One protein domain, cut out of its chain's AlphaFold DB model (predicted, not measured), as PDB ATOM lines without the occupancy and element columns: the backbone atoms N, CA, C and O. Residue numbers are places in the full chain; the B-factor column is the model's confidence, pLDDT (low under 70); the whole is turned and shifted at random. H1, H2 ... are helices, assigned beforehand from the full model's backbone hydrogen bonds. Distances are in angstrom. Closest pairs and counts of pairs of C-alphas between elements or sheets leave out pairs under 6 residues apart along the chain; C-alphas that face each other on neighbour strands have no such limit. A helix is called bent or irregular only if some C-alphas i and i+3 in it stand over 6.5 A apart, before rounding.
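AT A GLANCE: This is residues 2 to 113 of the 359 residues of an uncharacterized protein of Hortaea werneckii (UniProt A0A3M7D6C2). The longest helix, H5, packs with residues 89 to 100 on the later part of H2, and its far end, residues 105 to 113, sticks out as a free arm. On H2 also pack H3 and H4, a helical hairpin of two nearly antiparallel helices; H2, H3 and H4 make an up-and-down bundle, each running against the one before it in the chain, in which H2 touches H3 with residues 31 to 35 alone. H2 folds back at a sharp kink near residue 21, and the short H1 lies near its later part. The 112 printed residues hold five named helices, H1 to H5 in chain order, and no named strand, so the class is all helix. The whole is compact, with a radius of gyration of the C-alphas of 15.0 A and spans of 48 by 34 by 26 A.

HOW THE PARTS SIT: Start at H5, residues 86 to 111. Its residues 89 to 100 touch residues 25 to 36 of H2, residues 12 to 36, at a shallow tilt of 30 degrees, opposite ways; the closest C-alphas, of Met 29 and Leu 93, are 6.3 A apart. H2, the hub, touches H4, residues 64 to 83, with residues 28 to 36 alone, the same way; the closest C-alphas are those of Ala 36 and Ala 77, 5.1 A apart. The hairpin of H2 and H3, residues 46 to 58, has its closest C-alphas at Ala 35 and Arg 46, 5.4 A apart, with a shallow tilt of 33 degrees, only just short of steep. In the hairpin of H3 and H4, the lines stand at a shallow tilt of 7 degrees, opposite ways; look at the C-alphas of Leu 53 and Ile 67, the closest, 6.6 A apart. H4 and H5 are close but not clearly touching, nearest at the C-alphas of Met 80 and Ile 89, 7.1 A apart. H1, residues 2 to 10, is close to H2 but not clearly touching, with the C-alphas of Leu 2 and Ala 34 the closest, 7.7 A apart; H1 and H5 are apart, as are H3 and H5. Every O i to N i+4 pair is within hydrogen-bond range in H1, H3 and H5, against 14 of 21 in H2 and 15 of 16 in H4.

IN THESE COORDINATES: Find C-alpha 86 at (55.054, 2.254, 96.916); from there H5 runs 36.8 A to C-alpha 111 at (83.597, -20.200, 90.778). H4 spans 29.4 A and H3 18.6 A. H2 measures 21.3 A from C-alpha 12 to C-alpha 36; it has a kink of 127 degrees near residue 21 and is irregular, with C-alphas 18 and 21 9.2 A apart. H1 begins at C-alpha 2, at (68.315, 11.050, 95.896), and is 12.2 A long.

THE WHOLE: The two C-alphas farthest apart, those of Ile 42 and Ser 113, are 49.5 A apart. The printed part has no cut and no long link; the link from H2 to H3, nine residues, is short, and the other three are tight. The mean pLDDT of the printed part is 70.6, and it is under 70 at residues 2 to 23, 37 to 43, 60 to 62 and 105 to 113.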
ATOM      1  N   LEU A   2      67.970  10.453  97.198       39.66
ATOM      2  CA  LEU A   2      68.315  11.050  95.896       39.66
ATOM      3  C   LEU A   2      69.748  11.606  95.783       39.66
ATOM      4  O   LEU A   2      70.420  11.292  94.815       39.66
ATOM      5  N   VAL A   3      70.265  12.298  96.807       39.72
ATOM      6  CA  VAL A   3      71.683  12.737  96.846       39.72
ATOM      7  C   VAL A   3      72.645  11.544  96.812       39.72
ATOM      8  O   VAL A   3      73.704  11.613  96.215       39.72
ATOM      9  N   ILE A   4      72.239  10.406  97.390       45.28
ATOM     10  CA  ILE A   4      73.030   9.168  97.363       45.28
ATOM     11  C   ILE A   4      73.023   8.568  95.956       45.28
ATOM     12  O   ILE A   4      74.023   8.009  95.546       45.28
ATOM     13  N   LEU A   5      71.923   8.680  95.212       48.31
ATOM     14  CA  LEU A   5      71.814   8.205  93.832       48.31
ATOM     15  C   LEU A   5      72.657   9.061  92.884       48.31
ATOM     16  O   LEU A   5      73.392   8.511  92.076       48.31
ATOM     17  N   GLU A   6      72.607  10.382  93.043       44.97
ATOM     18  CA  GLU A   6      73.440  11.340  92.312       44.97
ATOM     19  C   GLU A   6      74.931  11.123  92.635       44.97
ATOM     20  O   GLU A   6      75.732  10.925  91.727       44.97
ATOM     21  N   ASP A   7      75.297  10.995  93.917       46.84
ATOM     22  CA  ASP A   7      76.664  10.667  94.348       46.84
ATOM     23  C   ASP A   7      77.108   9.265  93.894       46.84
ATOM     24  O   ASP A   7      78.275   9.069  93.571       46.84
ATOM     25  N   VAL A   8      76.215   8.273  93.831       50.91
ATOM     26  CA  VAL A   8      76.508   6.917  93.324       50.91
ATOM     27  C   VAL A   8      76.681   6.918  91.801       50.91
ATOM     28  O   VAL A   8      77.524   6.178  91.293       50.91
ATOM     29  N   ILE A   9      75.947   7.773  91.085       52.69
ATOM     30  CA  ILE A   9      76.087   8.013  89.642       52.69
ATOM     31  C   ILE A   9      77.366   8.815  89.336       52.69
ATOM     32  O   ILE A   9      78.049   8.514  88.361       52.69
ATOM     33  N   TYR A  10      77.771   9.761  90.187       50.59
ATOM     34  CA  TYR A  10      79.037  10.491  90.038       50.59
ATOM     35  C   TYR A  10      80.261   9.655  90.463       50.59
ATOM     36  O   TYR A  10      81.284   9.656  89.774       50.59
ATOM     37  N   MET A  11      80.158   8.861  91.537       47.91
ATOM     38  CA  MET A  11      81.192   7.903  91.976       47.91
ATOM     39  C   MET A  11      81.318   6.678  91.057       47.91
ATOM     40  O   MET A  11      82.232   5.861  91.214       47.91
ATOM     41  N   TRP A  12      80.425   6.546  90.080       57.03
ATOM     42  CA  TRP A  12      80.332   5.435  89.141       57.03
ATOM     43  C   TRP A  12      81.629   5.180  88.367       57.03
ATOM     44  O   TRP A  12      81.991   4.028  88.151       57.03
ATOM     45  N   THR A  13      82.402   6.216  88.033       52.28
ATOM     46  CA  THR A  13      83.675   6.041  87.307       52.28
ATOM     47  C   THR A  13      84.781   5.390  88.145       52.28
ATOM     48  O   THR A  13      85.635   4.694  87.586       52.28
ATOM     49  N   ASP A  14      84.752   5.552  89.468       46.41
ATOM     50  CA  ASP A  14      85.770   5.024  90.381       46.41
ATOM     51  C   ASP A  14      85.327   3.721  91.062       46.41
ATOM     52  O   ASP A  14      86.134   2.803  91.231       46.41
ATOM     53  N   VAL A  15      84.032   3.576  91.365       44.41
ATOM     54  CA  VAL A  15      83.452   2.348  91.932       44.41
ATOM     55  C   VAL A  15      83.336   1.246  90.874       44.41
ATOM     56  O   VAL A  15      83.670   0.099  91.162       44.41
ATOM     57  N   VAL A  16      82.989   1.553  89.617       47.16
ATOM     58  CA  VAL A  16      82.939   0.536  88.544       47.16
ATOM     59  C   VAL A  16      84.324  -0.022  88.214       47.16
ATOM     60  O   VAL A  16      84.446  -1.213  87.926       47.16
ATOM     61  N   LYS A  17      85.393   0.770  88.358       46.12
ATOM     62  CA  LYS A  17      86.771   0.259  88.247       46.12
ATOM     63  C   LYS A  17      87.128  -0.743  89.354       46.12
ATOM     64  O   LYS A  17      88.012  -1.569  89.144       46.12
ATOM     65  N   ALA A  18      86.464  -0.682  90.512       42.00
ATOM     66  CA  ALA A  18      86.726  -1.550  91.660       42.00
ATOM     67  C   ALA A  18      85.750  -2.741  91.781       42.00
ATOM     68  O   ALA A  18      86.149  -3.794  92.275       42.00
ATOM     69  N   THR A  19      84.491  -2.598  91.346       50.44
ATOM     70  CA  THR A  19      83.404  -3.577  91.582       50.44
ATOM     71  C   THR A  19      82.465  -3.785  90.382       50.44
ATOM     72  O   THR A  19      81.354  -4.282  90.565       50.44
ATOM     73  N   GLY A  20      82.877  -3.387  89.172       54.72
ATOM     74  CA  GLY A  20      82.025  -3.136  87.997       54.72
ATOM     75  C   GLY A  20      80.889  -4.119  87.700       54.72
ATOM     76  O   GLY A  20      79.775  -3.673  87.432       54.72
ATOM     77  N   ASP A  21      81.116  -5.426  87.816       64.31
ATOM     78  CA  ASP A  21      80.089  -6.429  87.495       64.31
ATOM     79  C   ASP A  21      78.936  -6.465  88.503       64.31
ATOM     80  O   ASP A  21      77.792  -6.715  88.132       64.31
ATOM     81  N   LEU A  22      79.206  -6.192  89.783       66.69
ATOM     82  CA  LEU A  22      78.179  -6.253  90.823       66.69
ATOM     83  C   LEU A  22      77.222  -5.065  90.708       66.69
ATOM     84  O   LEU A  22      76.011  -5.225  90.794       66.69
ATOM     85  N   PHE A  23      77.762  -3.875  90.448       67.19
ATOM     86  CA  PHE A  23      76.960  -2.664  90.300       67.19
ATOM     87  C   PHE A  23      76.079  -2.708  89.045       67.19
ATOM     88  O   PHE A  23      74.895  -2.387  89.125       67.19
ATOM     89  N   LYS A  24      76.608  -3.195  87.910       71.62
ATOM     90  CA  LYS A  24      75.825  -3.390  86.675       71.62
ATOM     91  C   LYS A  24      74.601  -4.292  86.878       71.62
ATOM     92  O   LYS A  24      73.582  -4.076  86.231       71.62
ATOM     93  N   ARG A  25      74.676  -5.267  87.792       74.62
ATOM     94  CA  ARG A  25      73.557  -6.170  88.116       74.62
ATOM     95  C   ARG A  25      72.447  -5.488  88.912       74.62
ATOM     96  O   ARG A  25      71.284  -5.798  88.692       74.62
ATOM     97  N   PHE A  26      72.790  -4.561  89.805       78.06
ATOM     98  CA  PHE A  26      71.811  -3.829  90.620       78.06
ATOM     99  C   PHE A  26      71.293  -2.546  89.952       78.06
ATOM    100  O   PHE A  26      70.236  -2.045  90.328       78.06
ATOM    101  N   LEU A  27      71.999  -2.032  88.942       79.19
ATOM    102  CA  LEU A  27      71.658  -0.796  88.236       79.19
ATOM    103  C   LEU A  27      70.216  -0.751  87.677       79.19
ATOM    104  O   LEU A  27      69.552   0.256  87.919       79.19
ATOM    105  N   PRO A  28      69.674  -1.801  87.021       83.81
ATOM    106  CA  PRO A  28      68.279  -1.817  86.563       83.81
ATOM    107  C   PRO A  28      67.268  -1.530  87.680       83.81
ATOM    108  O   PRO A  28      66.376  -0.701  87.532       83.81
ATOM    109  N   MET A  29      67.454  -2.178  88.833       81.44
ATOM    110  CA  MET A  29      66.578  -2.045  89.996       81.44
ATOM    111  C   MET A  29      66.677  -0.649  90.621       81.44
ATOM    112  O   MET A  29      65.670  -0.071  91.020       81.44
ATOM    113  N   ILE A  30      67.890  -0.095  90.680       80.38
ATOM    114  CA  ILE A  30      68.150   1.254  91.196       80.38
ATOM    115  C   ILE A  30      67.478   2.313  90.309       80.38
ATOM    116  O   ILE A  30      66.854   3.234  90.836       80.38
ATOM    117  N   LEU A  31      67.557   2.165  88.982       81.56
ATOM    118  CA  LEU A  31      66.903   3.065  88.028       81.56
ATOM    119  C   LEU A  31      65.376   2.998  88.136       81.56
ATOM    120  O   LEU A  31      64.733   4.043  88.183       81.56
ATOM    121  N   GLN A  32      64.798   1.799  88.249       82.19
ATOM    122  CA  GLN A  32      63.353   1.630  88.442       82.19
ATOM    123  C   GLN A  32      62.866   2.235  89.762       82.19
ATOM    124  O   GLN A  32      61.842   2.912  89.785       82.19
ATOM    125  N   LEU A  33      63.611   2.047  90.856       80.19
ATOM    126  CA  LEU A  33      63.279   2.637  92.154       80.19
ATOM    127  C   LEU A  33      63.342   4.172  92.109       80.19
ATOM    128  O   LEU A  33      62.464   4.847  92.644       80.19
ATOM    129  N   ALA A  34      64.372   4.720  91.457       78.38
ATOM    130  CA  ALA A  34      64.544   6.161  91.294       78.38
ATOM    131  C   ALA A  34      63.453   6.777  90.402       78.38
ATOM    132  O   ALA A  34      62.968   7.866  90.699       78.38
ATOM    133  N   ALA A  35      63.053   6.074  89.338       79.94
ATOM    134  CA  ALA A  35      62.007   6.500  88.414       79.94
ATOM    135  C   ALA A  35      60.594   6.389  89.008       79.94
ATOM    136  O   ALA A  35      59.753   7.233  88.716       79.94
ATOM    137  N   ALA A  36      60.339   5.385  89.857       77.81
ATOM    138  CA  ALA A  36      59.062   5.225  90.551       77.81
ATOM    139  C   ALA A  36      58.805   6.330  91.595       77.81
ATOM    140  O   ALA A  36      57.649   6.664  91.840       77.81
ATOM    141  N   GLY A  37      59.874   6.909  92.163       68.75
ATOM    142  CA  GLY A  37      59.823   8.059  93.071       68.75
ATOM    143  C   GLY A  37      59.282   7.739  94.470       68.75
ATOM    144  O   GLY A  37      58.367   6.939  94.645       68.75
ATOM    145  N   ASP A  38      59.835   8.382  95.504       65.31
ATOM    146  CA  ASP A  38      59.297   8.262  96.864       65.31
ATOM    147  C   ASP A  38      57.991   9.082  96.954       65.31
ATOM    148  O   ASP A  38      57.989  10.250  96.545       65.31
ATOM    149  N   PRO A  39      56.893   8.542  97.517       60.50
ATOM    150  CA  PRO A  39      55.651   9.293  97.731       60.50
ATOM    151  C   PRO A  39      55.827  10.584  98.553       60.50
ATOM    152  O   PRO A  39      54.940  11.434  98.557       60.50
ATOM    153  N   THR A  40      56.950  10.742  99.260       60.34
ATOM    154  CA  THR A  40      57.286  11.940 100.041       60.34
ATOM    155  C   THR A  40      58.101  12.988  99.276       60.34
ATOM    156  O   THR A  40      58.237  14.117  99.752       60.34
ATOM    157  N   THR A  41      58.636  12.661  98.096       61.47
ATOM    158  CA  THR A  41      59.445  13.590  97.292       61.47
ATOM    159  C   THR A  41      58.600  14.374  96.292       61.47
ATOM    160  O   THR A  41      57.822  13.813  95.530       61.47
ATOM    161  N   ILE A  42      58.768  15.698  96.289       50.97
ATOM    162  CA  ILE A  42      58.080  16.609  95.368       50.97
ATOM    163  C   ILE A  42      58.916  16.707  94.089       50.97
ATOM    164  O   ILE A  42      59.936  17.393  94.077       50.97
ATOM    165  N   GLY A  43      58.488  16.035  93.021       62.19
ATOM    166  CA  GLY A  43      59.069  16.198  91.688       62.19
ATOM    167  C   GLY A  43      59.179  14.899  90.900       62.19
ATOM    168  O   GLY A  43      59.423  13.834  91.458       62.19
ATOM    169  N   ASP A  44      59.009  15.012  89.587       72.25
ATOM    170  CA  ASP A  44      59.280  13.930  88.650       72.25
ATOM    171  C   ASP A  44      60.778  13.899  88.308       72.25
ATOM    172  O   ASP A  44      61.305  14.830  87.696       72.25
ATOM    173  N   PHE A  45      61.468  12.831  88.715       74.69
ATOM    174  CA  PHE A  45      62.912  12.665  88.515       74.69
ATOM    175  C   PHE A  45      63.280  11.992  87.191       74.69
ATOM    176  O   PHE A  45      64.452  11.994  86.808       74.69
ATOM    177  N   ARG A  46      62.302  11.456  86.453       79.12
ATOM    178  CA  ARG A  46      62.543  10.756  85.184       79.12
ATOM    179  C   ARG A  46      63.306  11.616  84.166       79.12
ATOM    180  O   ARG A  46      64.271  11.101  83.607       79.12
ATOM    181  N   PRO A  47      63.002  12.918  83.966       81.69
ATOM    182  CA  PRO A  47      63.750  13.758  83.027       81.69
ATOM    183  C   PRO A  47      65.247  13.866  83.351       81.69
ATOM    184  O   PRO A  47      66.072  13.898  82.439       81.69
ATOM    185  N   PHE A  48      65.606  13.879  84.638       79.00
ATOM    186  CA  PHE A  48      67.003  13.914  85.079       79.00
ATOM    187  C   PHE A  48      67.711  12.580  84.821       79.00
ATOM    188  O   PHE A  48      68.832  12.570  84.316       79.00
ATOM    189  N   LEU A  49      67.038  11.455  85.084       79.81
ATOM    190  CA  LEU A  49      67.567  10.122  84.775       79.81
ATOM    191  C   LEU A  49      67.796   9.940  83.268       79.81
ATOM    192  O   LEU A  49      68.855   9.460  82.868       79.81
ATOM    193  N   MET A  50      66.853  10.387  82.430       82.38
ATOM    194  CA  MET A  50      67.002  10.347  80.970       82.38
ATOM    195  C   MET A  50      68.205  11.177  80.494       82.38
ATOM    196  O   MET A  50      68.962  10.732  79.635       82.38
ATOM    197  N   ALA A  51      68.418  12.365  81.069       81.94
ATOM    198  CA  ALA A  51      69.559  13.212  80.719       81.94
ATOM    199  C   ALA A  51      70.904  12.544  81.057       81.94
ATOM    200  O   ALA A  51      71.841  12.609  80.260       81.94
ATOM    201  N   HIS A  52      70.993  11.850  82.197       78.44
ATOM    202  CA  HIS A  52      72.187  11.084  82.562       78.44
ATOM    203  C   HIS A  52      72.400   9.853  81.672       78.44
ATOM    204  O   HIS A  52      73.534   9.591  81.277       78.44
ATOM    205  N   LEU A  53      71.345   9.133  81.275       80.94
ATOM    206  CA  LEU A  53      71.479   8.035  80.307       80.94
ATOM    207  C   LEU A  53      72.019   8.519  78.953       80.94
ATOM    208  O   LEU A  53      72.824   7.831  78.322       80.94
ATOM    209  N   GLU A  54      71.633   9.716  78.518       81.06
ATOM    210  CA  GLU A  54      72.159  10.313  77.291       81.06
ATOM    211  C   GLU A  54      73.640  10.709  77.424       81.06
ATOM    212  O   GLU A  54      74.427  10.489  76.500       81.06
ATOM    213  N   GLU A  55      74.062  11.204  78.588       80.50
ATOM    214  CA  GLU A  55      75.478  11.438  78.901       80.50
ATOM    215  C   GLU A  55      76.287  10.126  78.889       80.50
ATOM    216  O   GLU A  55      77.405  10.059  78.360       80.50
ATOM    217  N   TRP A  56      75.702   9.037  79.389       77.62
ATOM    218  CA  TRP A  56      76.306   7.702  79.358       77.62
ATOM    219  C   TRP A  56      76.427   7.160  77.929       77.62
ATOM    220  O   TRP A  56      77.429   6.523  77.586       77.62
ATOM    221  N   ARG A  57      75.454   7.486  77.065       80.19
ATOM    222  CA  ARG A  57      75.497   7.183  75.628       80.19
ATOM    223  C   ARG A  57      76.631   7.921  74.935       80.19
ATOM    224  O   ARG A  57      77.391   7.321  74.175       80.19
ATOM    225  N   GLN A  58      76.763   9.216  75.203       79.62
ATOM    226  CA  GLN A  58      77.781  10.067  74.584       79.62
ATOM    227  C   GLN A  58      79.201   9.699  75.035       79.62
ATOM    228  O   GLN A  58      80.129   9.718  74.226       79.62
ATOM    229  N   SER A  59      79.367   9.296  76.297       72.94
ATOM    230  CA  SER A  59      80.650   8.864  76.866       72.94
ATOM    231  C   SER A  59      81.050   7.421  76.514       72.94
ATOM    232  O   SER A  59      82.141   6.991  76.892       72.94
ATOM    233  N   ARG A  60      80.218   6.683  75.755       69.81
ATOM    234  CA  ARG A  60      80.392   5.248  75.426       69.81
ATOM    235  C   ARG A  60      80.596   4.367  76.658       69.81
ATOM    236  O   ARG A  60      81.350   3.397  76.620       69.81
ATOM    237  N   PHE A  61      79.958   4.728  77.764       65.25
ATOM    238  CA  PHE A  61      80.095   3.972  78.999       65.25
ATOM    239  C   PHE A  61      79.343   2.633  78.933       65.25
ATOM    240  O   PHE A  61      79.831   1.613  79.422       65.25
ATOM    241  N   ALA A  62      78.155   2.649  78.334       68.00
ATOM    242  CA  ALA A  62      77.304   1.489  78.111       68.00
ATOM    243  C   ALA A  62      76.991   1.364  76.616       68.00
ATOM    244  O   ALA A  62      76.987   2.363  75.885       68.00
ATOM    245  N   ASP A  63      76.739   0.140  76.158       76.44
ATOM    246  CA  ASP A  63      76.380  -0.095  74.761       76.44
ATOM    247  C   ASP A  63      74.974   0.454  74.467       76.44
ATOM    248  O   ASP A  63      74.116   0.511  75.348       76.44
ATOM    249  N   LEU A  64      74.705   0.821  73.210       76.62
ATOM    250  CA  LEU A  64      73.397   1.343  72.775       76.62
ATOM    251  C   LEU A  64      72.230   0.443  73.216       76.62
ATOM    252  O   LEU A  64      71.243   0.936  73.752       76.62
ATOM    253  N   ASN A  65      72.402  -0.875  73.098       81.12
ATOM    254  CA  ASN A  65      71.404  -1.860  73.515       81.12
ATOM    255  C   ASN A  65      71.192  -1.912  75.039       81.12
ATOM    256  O   ASN A  65      70.138  -2.348  75.493       81.12
ATOM    257  N   GLU A  66      72.196  -1.561  75.849       79.69
ATOM    258  CA  GLU A  66      72.049  -1.484  77.311       79.69
ATOM    259  C   GLU A  66      71.299  -0.210  77.701       79.69
ATOM    260  O   GLU A  66      70.430  -0.240  78.568       79.69
ATOM    261  N   ILE A  67      71.589   0.890  77.011       82.06
ATOM    262  CA  ILE A  67      70.964   2.190  77.249       82.06
ATOM    263  C   ILE A  67      69.482   2.170  76.876       82.06
ATOM    264  O   ILE A  67      68.664   2.639  77.661       82.06
ATOM    265  N   GLU A  68      69.115   1.575  75.737       84.56
ATOM    266  CA  GLU A  68      67.708   1.383  75.348       84.56
ATOM    267  C   GLU A  68      66.929   0.582  76.400       84.56
ATOM    268  O   GLU A  68      65.849   0.995  76.813       84.56
ATOM    269  N   LYS A  69      67.525  -0.484  76.951       87.19
ATOM    270  CA  LYS A  69      66.909  -1.238  78.055       87.19
ATOM    271  C   LYS A  69      66.711  -0.383  79.303       87.19
ATOM    272  O   LYS A  69      65.708  -0.532  79.990       87.19
ATOM    273  N   TYR A  70      67.657   0.496  79.631       86.25
ATOM    274  CA  TYR A  70      67.511   1.400  80.774       86.25
ATOM    275  C   TYR A  70      66.406   2.439  80.558       86.25
ATOM    276  O   TYR A  70      65.684   2.744  81.506       86.25
ATOM    277  N   TYR A  71      66.229   2.923  79.326       85.25
ATOM    278  CA  TYR A  71      65.095   3.772  78.959       85.25
ATOM    279  C   TYR A  71      63.757   3.051  79.163       85.25
ATOM    280  O   TYR A  71      62.871   3.596  79.825       85.25
ATOM    281  N   ASP A  72      63.635   1.816  78.671       87.38
ATOM    282  CA  ASP A  72      62.417   1.012  78.823       87.38
ATOM    283  C   ASP A  72      62.069   0.784  80.300       87.38
ATOM    284  O   ASP A  72      60.927   0.974  80.708       87.38
ATOM    285  N   LEU A  73      63.063   0.478  81.140       86.19
ATOM    286  CA  LEU A  73      62.864   0.262  82.577       86.19
ATOM    287  C   LEU A  73      62.360   1.516  83.312       86.19
ATOM    288  O   LEU A  73      61.564   1.404  84.246       86.19
ATOM    289  N   ILE A  74      62.805   2.711  82.906       84.44
ATOM    290  CA  ILE A  74      62.318   3.983  83.465       84.44
ATOM    291  C   ILE A  74      60.853   4.220  83.069       84.44
ATOM    292  O   ILE A  74      60.062   4.684  83.893       84.44
ATOM    293  N   LEU A  75      60.474   3.873  81.837       84.56
ATOM    294  CA  LEU A  75      59.089   3.960  81.359       84.56
ATOM    295  C   LEU A  75      58.187   2.895  82.004       84.56
ATOM    296  O   LEU A  75      57.030   3.160  82.323       84.56
ATOM    297  N   GLU A  76      58.697   1.696  82.270       84.25
ATOM    298  CA  GLU A  76      57.967   0.671  83.021       84.25
ATOM    299  C   GLU A  76      57.704   1.106  84.467       84.25
ATOM    300  O   GLU A  76      56.610   0.885  84.991       84.25
ATOM    301  N   ALA A  77      58.670   1.771  85.106       80.69
ATOM    302  CA  ALA A  77      58.513   2.296  86.459       80.69
ATOM    303  C   ALA A  77      57.404   3.361  86.552       80.69
ATOM    304  O   ALA A  77      56.690   3.420  87.555       80.69
ATOM    305  N   GLU A  78      57.195   4.142  85.488       78.25
ATOM    306  CA  GLU A  78      56.037   5.032  85.363       78.25
ATOM    307  C   GLU A  78      54.725   4.242  85.421       78.25
ATOM    308  O   GLU A  78      53.858   4.535  86.245       78.25
ATOM    309  N   VAL A  79      54.593   3.199  84.603       79.06
ATOM    310  CA  VAL A  79      53.393   2.349  84.579       79.06
ATOM    311  C   VAL A  79      53.167   1.676  85.938       79.06
ATOM    312  O   VAL A  79      52.036   1.611  86.424       79.06
ATOM    313  N   MET A  80      54.238   1.229  86.599       77.19
ATOM    314  CA  MET A  80      54.170   0.672  87.952       77.19
ATOM    315  C   MET A  80      53.671   1.699  88.971       77.19
ATOM    316  O   MET A  80      52.816   1.358  89.786       77.19
ATOM    317  N   SER A  81      54.140   2.949  88.904       73.38
ATOM    318  CA  SER A  81      53.730   4.020  89.822       73.38
ATOM    319  C   SER A  81      52.234   4.359  89.732       73.38
ATOM    320  O   SER A  81      51.621   4.705  90.741       73.38
ATOM    321  N   TYR A  82      51.614   4.185  88.558       75.25
ATOM    322  CA  TYR A  82      50.173   4.395  88.376       75.25
ATOM    323  C   TYR A  82      49.306   3.247  88.905       75.25
ATOM    324  O   TYR A  82      48.142   3.460  89.251       75.25
ATOM    325  N   HIS A  83      49.837   2.024  88.942       76.38
ATOM    326  CA  HIS A  83      49.052   0.818  89.222       76.38
ATOM    327  C   HIS A  83      49.382   0.143  90.554       76.38
ATOM    328  O   HIS A  83      48.621  -0.714  91.005       76.38
ATOM    329  N   GLN A  84      50.500   0.499  91.187       80.00
ATOM    330  CA  GLN A  84      50.997  -0.144  92.398       80.00
ATOM    331  C   GLN A  84      51.279   0.886  93.488       80.00
ATOM    332  O   GLN A  84      51.726   2.001  93.243       80.00
ATOM    333  N   THR A  85      51.045   0.487  94.736       81.50
ATOM    334  CA  THR A  85      51.479   1.282  95.891       81.50
ATOM    335  C   THR A  85      52.998   1.209  96.047       81.50
ATOM    336  O   THR A  85      53.611   0.197  95.711       81.50
ATOM    337  N   TRP A  86      53.610   2.232  96.646       78.06
ATOM    338  CA  TRP A  86      55.054   2.254  96.916       78.06
ATOM    339  C   TRP A  86      55.559   0.977  97.613       78.06
ATOM    340  O   TRP A  86      56.571   0.404  97.222       78.06
ATOM    341  N   HIS A  87      54.808   0.454  98.587       80.25
ATOM    342  CA  HIS A  87      55.149  -0.806  99.255       80.25
ATOM    343  C   HIS A  87      55.141  -2.019  98.317       80.25
ATOM    344  O   HIS A  87      55.961  -2.920  98.484       80.25
ATOM    345  N   GLN A  88      54.242  -2.056  97.331       82.19
ATOM    346  CA  GLN A  88      54.206  -3.116  96.323       82.19
ATOM    347  C   GLN A  88      55.376  -2.996  95.342       82.19
ATOM    348  O   GLN A  88      55.960  -4.020  95.004       82.19
ATOM    349  N   ILE A  89      55.762  -1.773  94.965       79.44
ATOM    350  CA  ILE A  89      56.932  -1.499  94.114       79.44
ATOM    351  C   ILE A  89      58.224  -1.925  94.825       79.44
ATOM    352  O   ILE A  89      59.047  -2.645  94.268       79.44
ATOM    353  N   VAL A  90      58.388  -1.568  96.099       80.56
ATOM    354  CA  VAL A  90      59.546  -2.010  96.891       80.56
ATOM    355  C   VAL A  90      59.550  -3.535  97.058       80.56
ATOM    356  O   VAL A  90      60.603  -4.161  96.975       80.56
ATOM    357  N   ALA A  91      58.386  -4.164  97.250       81.50
ATOM    358  CA  ALA A  91      58.292  -5.615  97.390       81.50
ATOM    359  C   ALA A  91      58.587  -6.380  96.087       81.50
ATOM    360  O   ALA A  91      59.133  -7.482  96.146       81.50
ATOM    361  N   THR A  92      58.230  -5.839  94.918       82.25
ATOM    362  CA  THR A  92      58.582  -6.439  93.620       82.25
ATOM    363  C   THR A  92      60.073  -6.291  93.342       82.25
ATOM    364  O   THR A  92      60.724  -7.284  93.024       82.25
ATOM    365  N   LEU A  93      60.646  -5.110  93.579       79.31
ATOM    366  CA  LEU A  93      62.086  -4.880  93.435       79.31
ATOM    367  C   LEU A  93      62.912  -5.709  94.434       79.31
ATOM    368  O   LEU A  93      63.942  -6.264  94.064       79.31
ATOM    369  N   GLY A  94      62.420  -5.913  95.660       76.75
ATOM    370  CA  GLY A  94      63.062  -6.786  96.651       76.75
ATOM    371  C   GLY A  94      63.103  -8.270  96.250       76.75
ATOM    372  O   GLY A  94      63.995  -9.003  96.676       76.75
ATOM    373  N   LYS A  95      62.182  -8.737  95.392       81.31
ATOM    374  CA  LYS A  95      62.279 -10.085  94.797       81.31
ATOM    375  C   LYS A  95      63.401 -10.152  93.762       81.31
ATOM    376  O   LYS A  95      64.170 -11.111  93.779       81.31
ATOM    377  N   ASN A  96      63.545  -9.115  92.940       78.69
ATOM    378  CA  ASN A  96      64.634  -9.010  91.964       78.69
ATOM    379  C   ASN A  96      66.003  -8.948  92.667       78.69
ATOM    380  O   ASN A  96      66.952  -9.596  92.235       78.69
ATOM    381  N   GLU A  97      66.099  -8.243  93.798       77.38
ATOM    382  CA  GLU A  97      67.291  -8.237  94.656       77.38
ATOM    383  C   GLU A  97      67.661  -9.653  95.128       77.38
ATOM    384  O   GLU A  97      68.811 -10.079  95.001       77.38
ATOM    385  N   ALA A  98      66.682 -10.415  95.629       76.88
ATOM    386  CA  ALA A  98      66.901 -11.790  96.073       76.88
ATOM    387  C   ALA A  98      67.356 -12.712  94.926       76.88
ATOM    388  O   ALA A  98      68.217 -13.569  95.135       76.88
ATOM    389  N   GLU A  99      66.831 -12.529  93.713       81.81
ATOM    390  CA  GLU A  99      67.270 -13.261  92.519       81.81
ATOM    391  C   GLU A  99      68.713 -12.921  92.127       81.81
ATOM    392  O   GLU A  99      69.499 -13.825  91.822       81.81
ATOM    393  N   ILE A 100      69.106 -11.644  92.213       78.19
ATOM    394  CA  ILE A 100      70.493 -11.218  91.989       78.19
ATOM    395  C   ILE A 100      71.412 -11.883  93.015       78.19
ATOM    396  O   ILE A 100      72.423 -12.474  92.624       78.19
ATOM    397  N   TYR A 101      71.057 -11.874  94.301       74.44
ATOM    398  CA  TYR A 101      71.852 -12.549  95.331       74.44
ATOM    399  C   TYR A 101      71.939 -14.061  95.114       74.44
ATOM    400  O   TYR A 101      73.032 -14.614  95.208       74.44
ATOM    401  N   GLN A 102      70.847 -14.732  94.742       77.88
ATOM    402  CA  GLN A 102      70.883 -16.161  94.412       77.88
ATOM    403  C   GLN A 102      71.766 -16.455  93.193       77.88
ATOM    404  O   GLN A 102      72.487 -17.454  93.184       77.88
ATOM    405  N   SER A 103      71.740 -15.601  92.165       74.69
ATOM    406  CA  SER A 103      72.623 -15.739  91.002       74.69
ATOM    407  C   SER A 103      74.093 -15.576  91.395       74.69
ATOM    408  O   SER A 103      74.922 -16.397  91.010       74.69
ATOM    409  N   LEU A 104      74.403 -14.593  92.247       72.19
ATOM    410  CA  LEU A 104      75.742 -14.370  92.785       72.19
ATOM    411  C   LEU A 104      76.191 -15.546  93.649       72.19
ATOM    412  O   LEU A 104      77.326 -15.987  93.524       72.19
ATOM    413  N   GLU A 105      75.322 -16.105  94.487       69.56
ATOM    414  CA  GLU A 105      75.635 -17.293  95.282       69.56
ATOM    415  C   GLU A 105      75.914 -18.521  94.409       69.56
ATOM    416  O   GLU A 105      76.861 -19.261  94.690       69.56
ATOM    417  N   ARG A 106      75.142 -18.728  93.333       69.81
ATOM    418  CA  ARG A 106      75.378 -19.803  92.354       69.81
ATOM    419  C   ARG A 106      76.688 -19.603  91.608       69.81
ATOM    420  O   ARG A 106      77.496 -20.523  91.571       69.81
ATOM    421  N   GLU A 107      76.951 -18.403  91.107       64.19
ATOM    422  CA  GLU A 107      78.226 -18.065  90.470       64.19
ATOM    423  C   GLU A 107      79.396 -18.194  91.443       64.19
ATOM    424  O   GLU A 107      80.451 -18.698  91.079       64.19
ATOM    425  N   MET A 108      79.228 -17.805  92.707       58.56
ATOM    426  CA  MET A 108      80.228 -18.023  93.746       58.56
ATOM    427  C   MET A 108      80.423 -19.514  94.020       58.56
ATOM    428  O   MET A 108      81.554 -19.931  94.254       58.56
ATOM    429  N   ALA A 109      79.372 -20.334  93.995       55.44
ATOM    430  CA  ALA A 109      79.460 -21.784  94.154       55.44
ATOM    431  C   ALA A 109      80.152 -22.460  92.953       55.44
ATOM    432  O   ALA A 109      81.006 -23.331  93.147       55.44
ATOM    433  N   GLU A 110      79.859 -22.015  91.731       55.47
ATOM    434  CA  GLU A 110      80.489 -22.458  90.485       55.47
ATOM    435  C   GLU A 110      81.938 -21.970  90.366       55.47
ATOM    436  O   GLU A 110      82.833 -22.751  90.054       55.47
ATOM    437  N   ALA A 111      82.235 -20.723  90.717       48.69
ATOM    438  CA  ALA A 111      83.597 -20.200  90.778       48.69
ATOM    439  C   ALA A 111      84.406 -20.910  91.869       48.69
ATOM    440  O   ALA A 111      85.550 -21.302  91.642       48.69
ATOM    441  N   ARG A 112      83.783 -21.187  93.024       47.72
ATOM    442  CA  ARG A 112      84.351 -22.057  94.060       47.72
ATOM    443  C   ARG A 112      84.564 -23.472  93.564       47.72
ATOM    444  O   ARG A 112      85.280 -24.175  94.264       47.72
ATOM    445  N   SER A 113      83.956 -23.936  92.466       43.03
ATOM    446  CA  SER A 113      84.132 -25.296  91.935       43.03
ATOM    447  C   SER A 113      85.513 -25.485  91.289       43.03
ATOM    448  O   SER A 113      86.140 -26.524  91.520       43.03
TER     449      SER A 113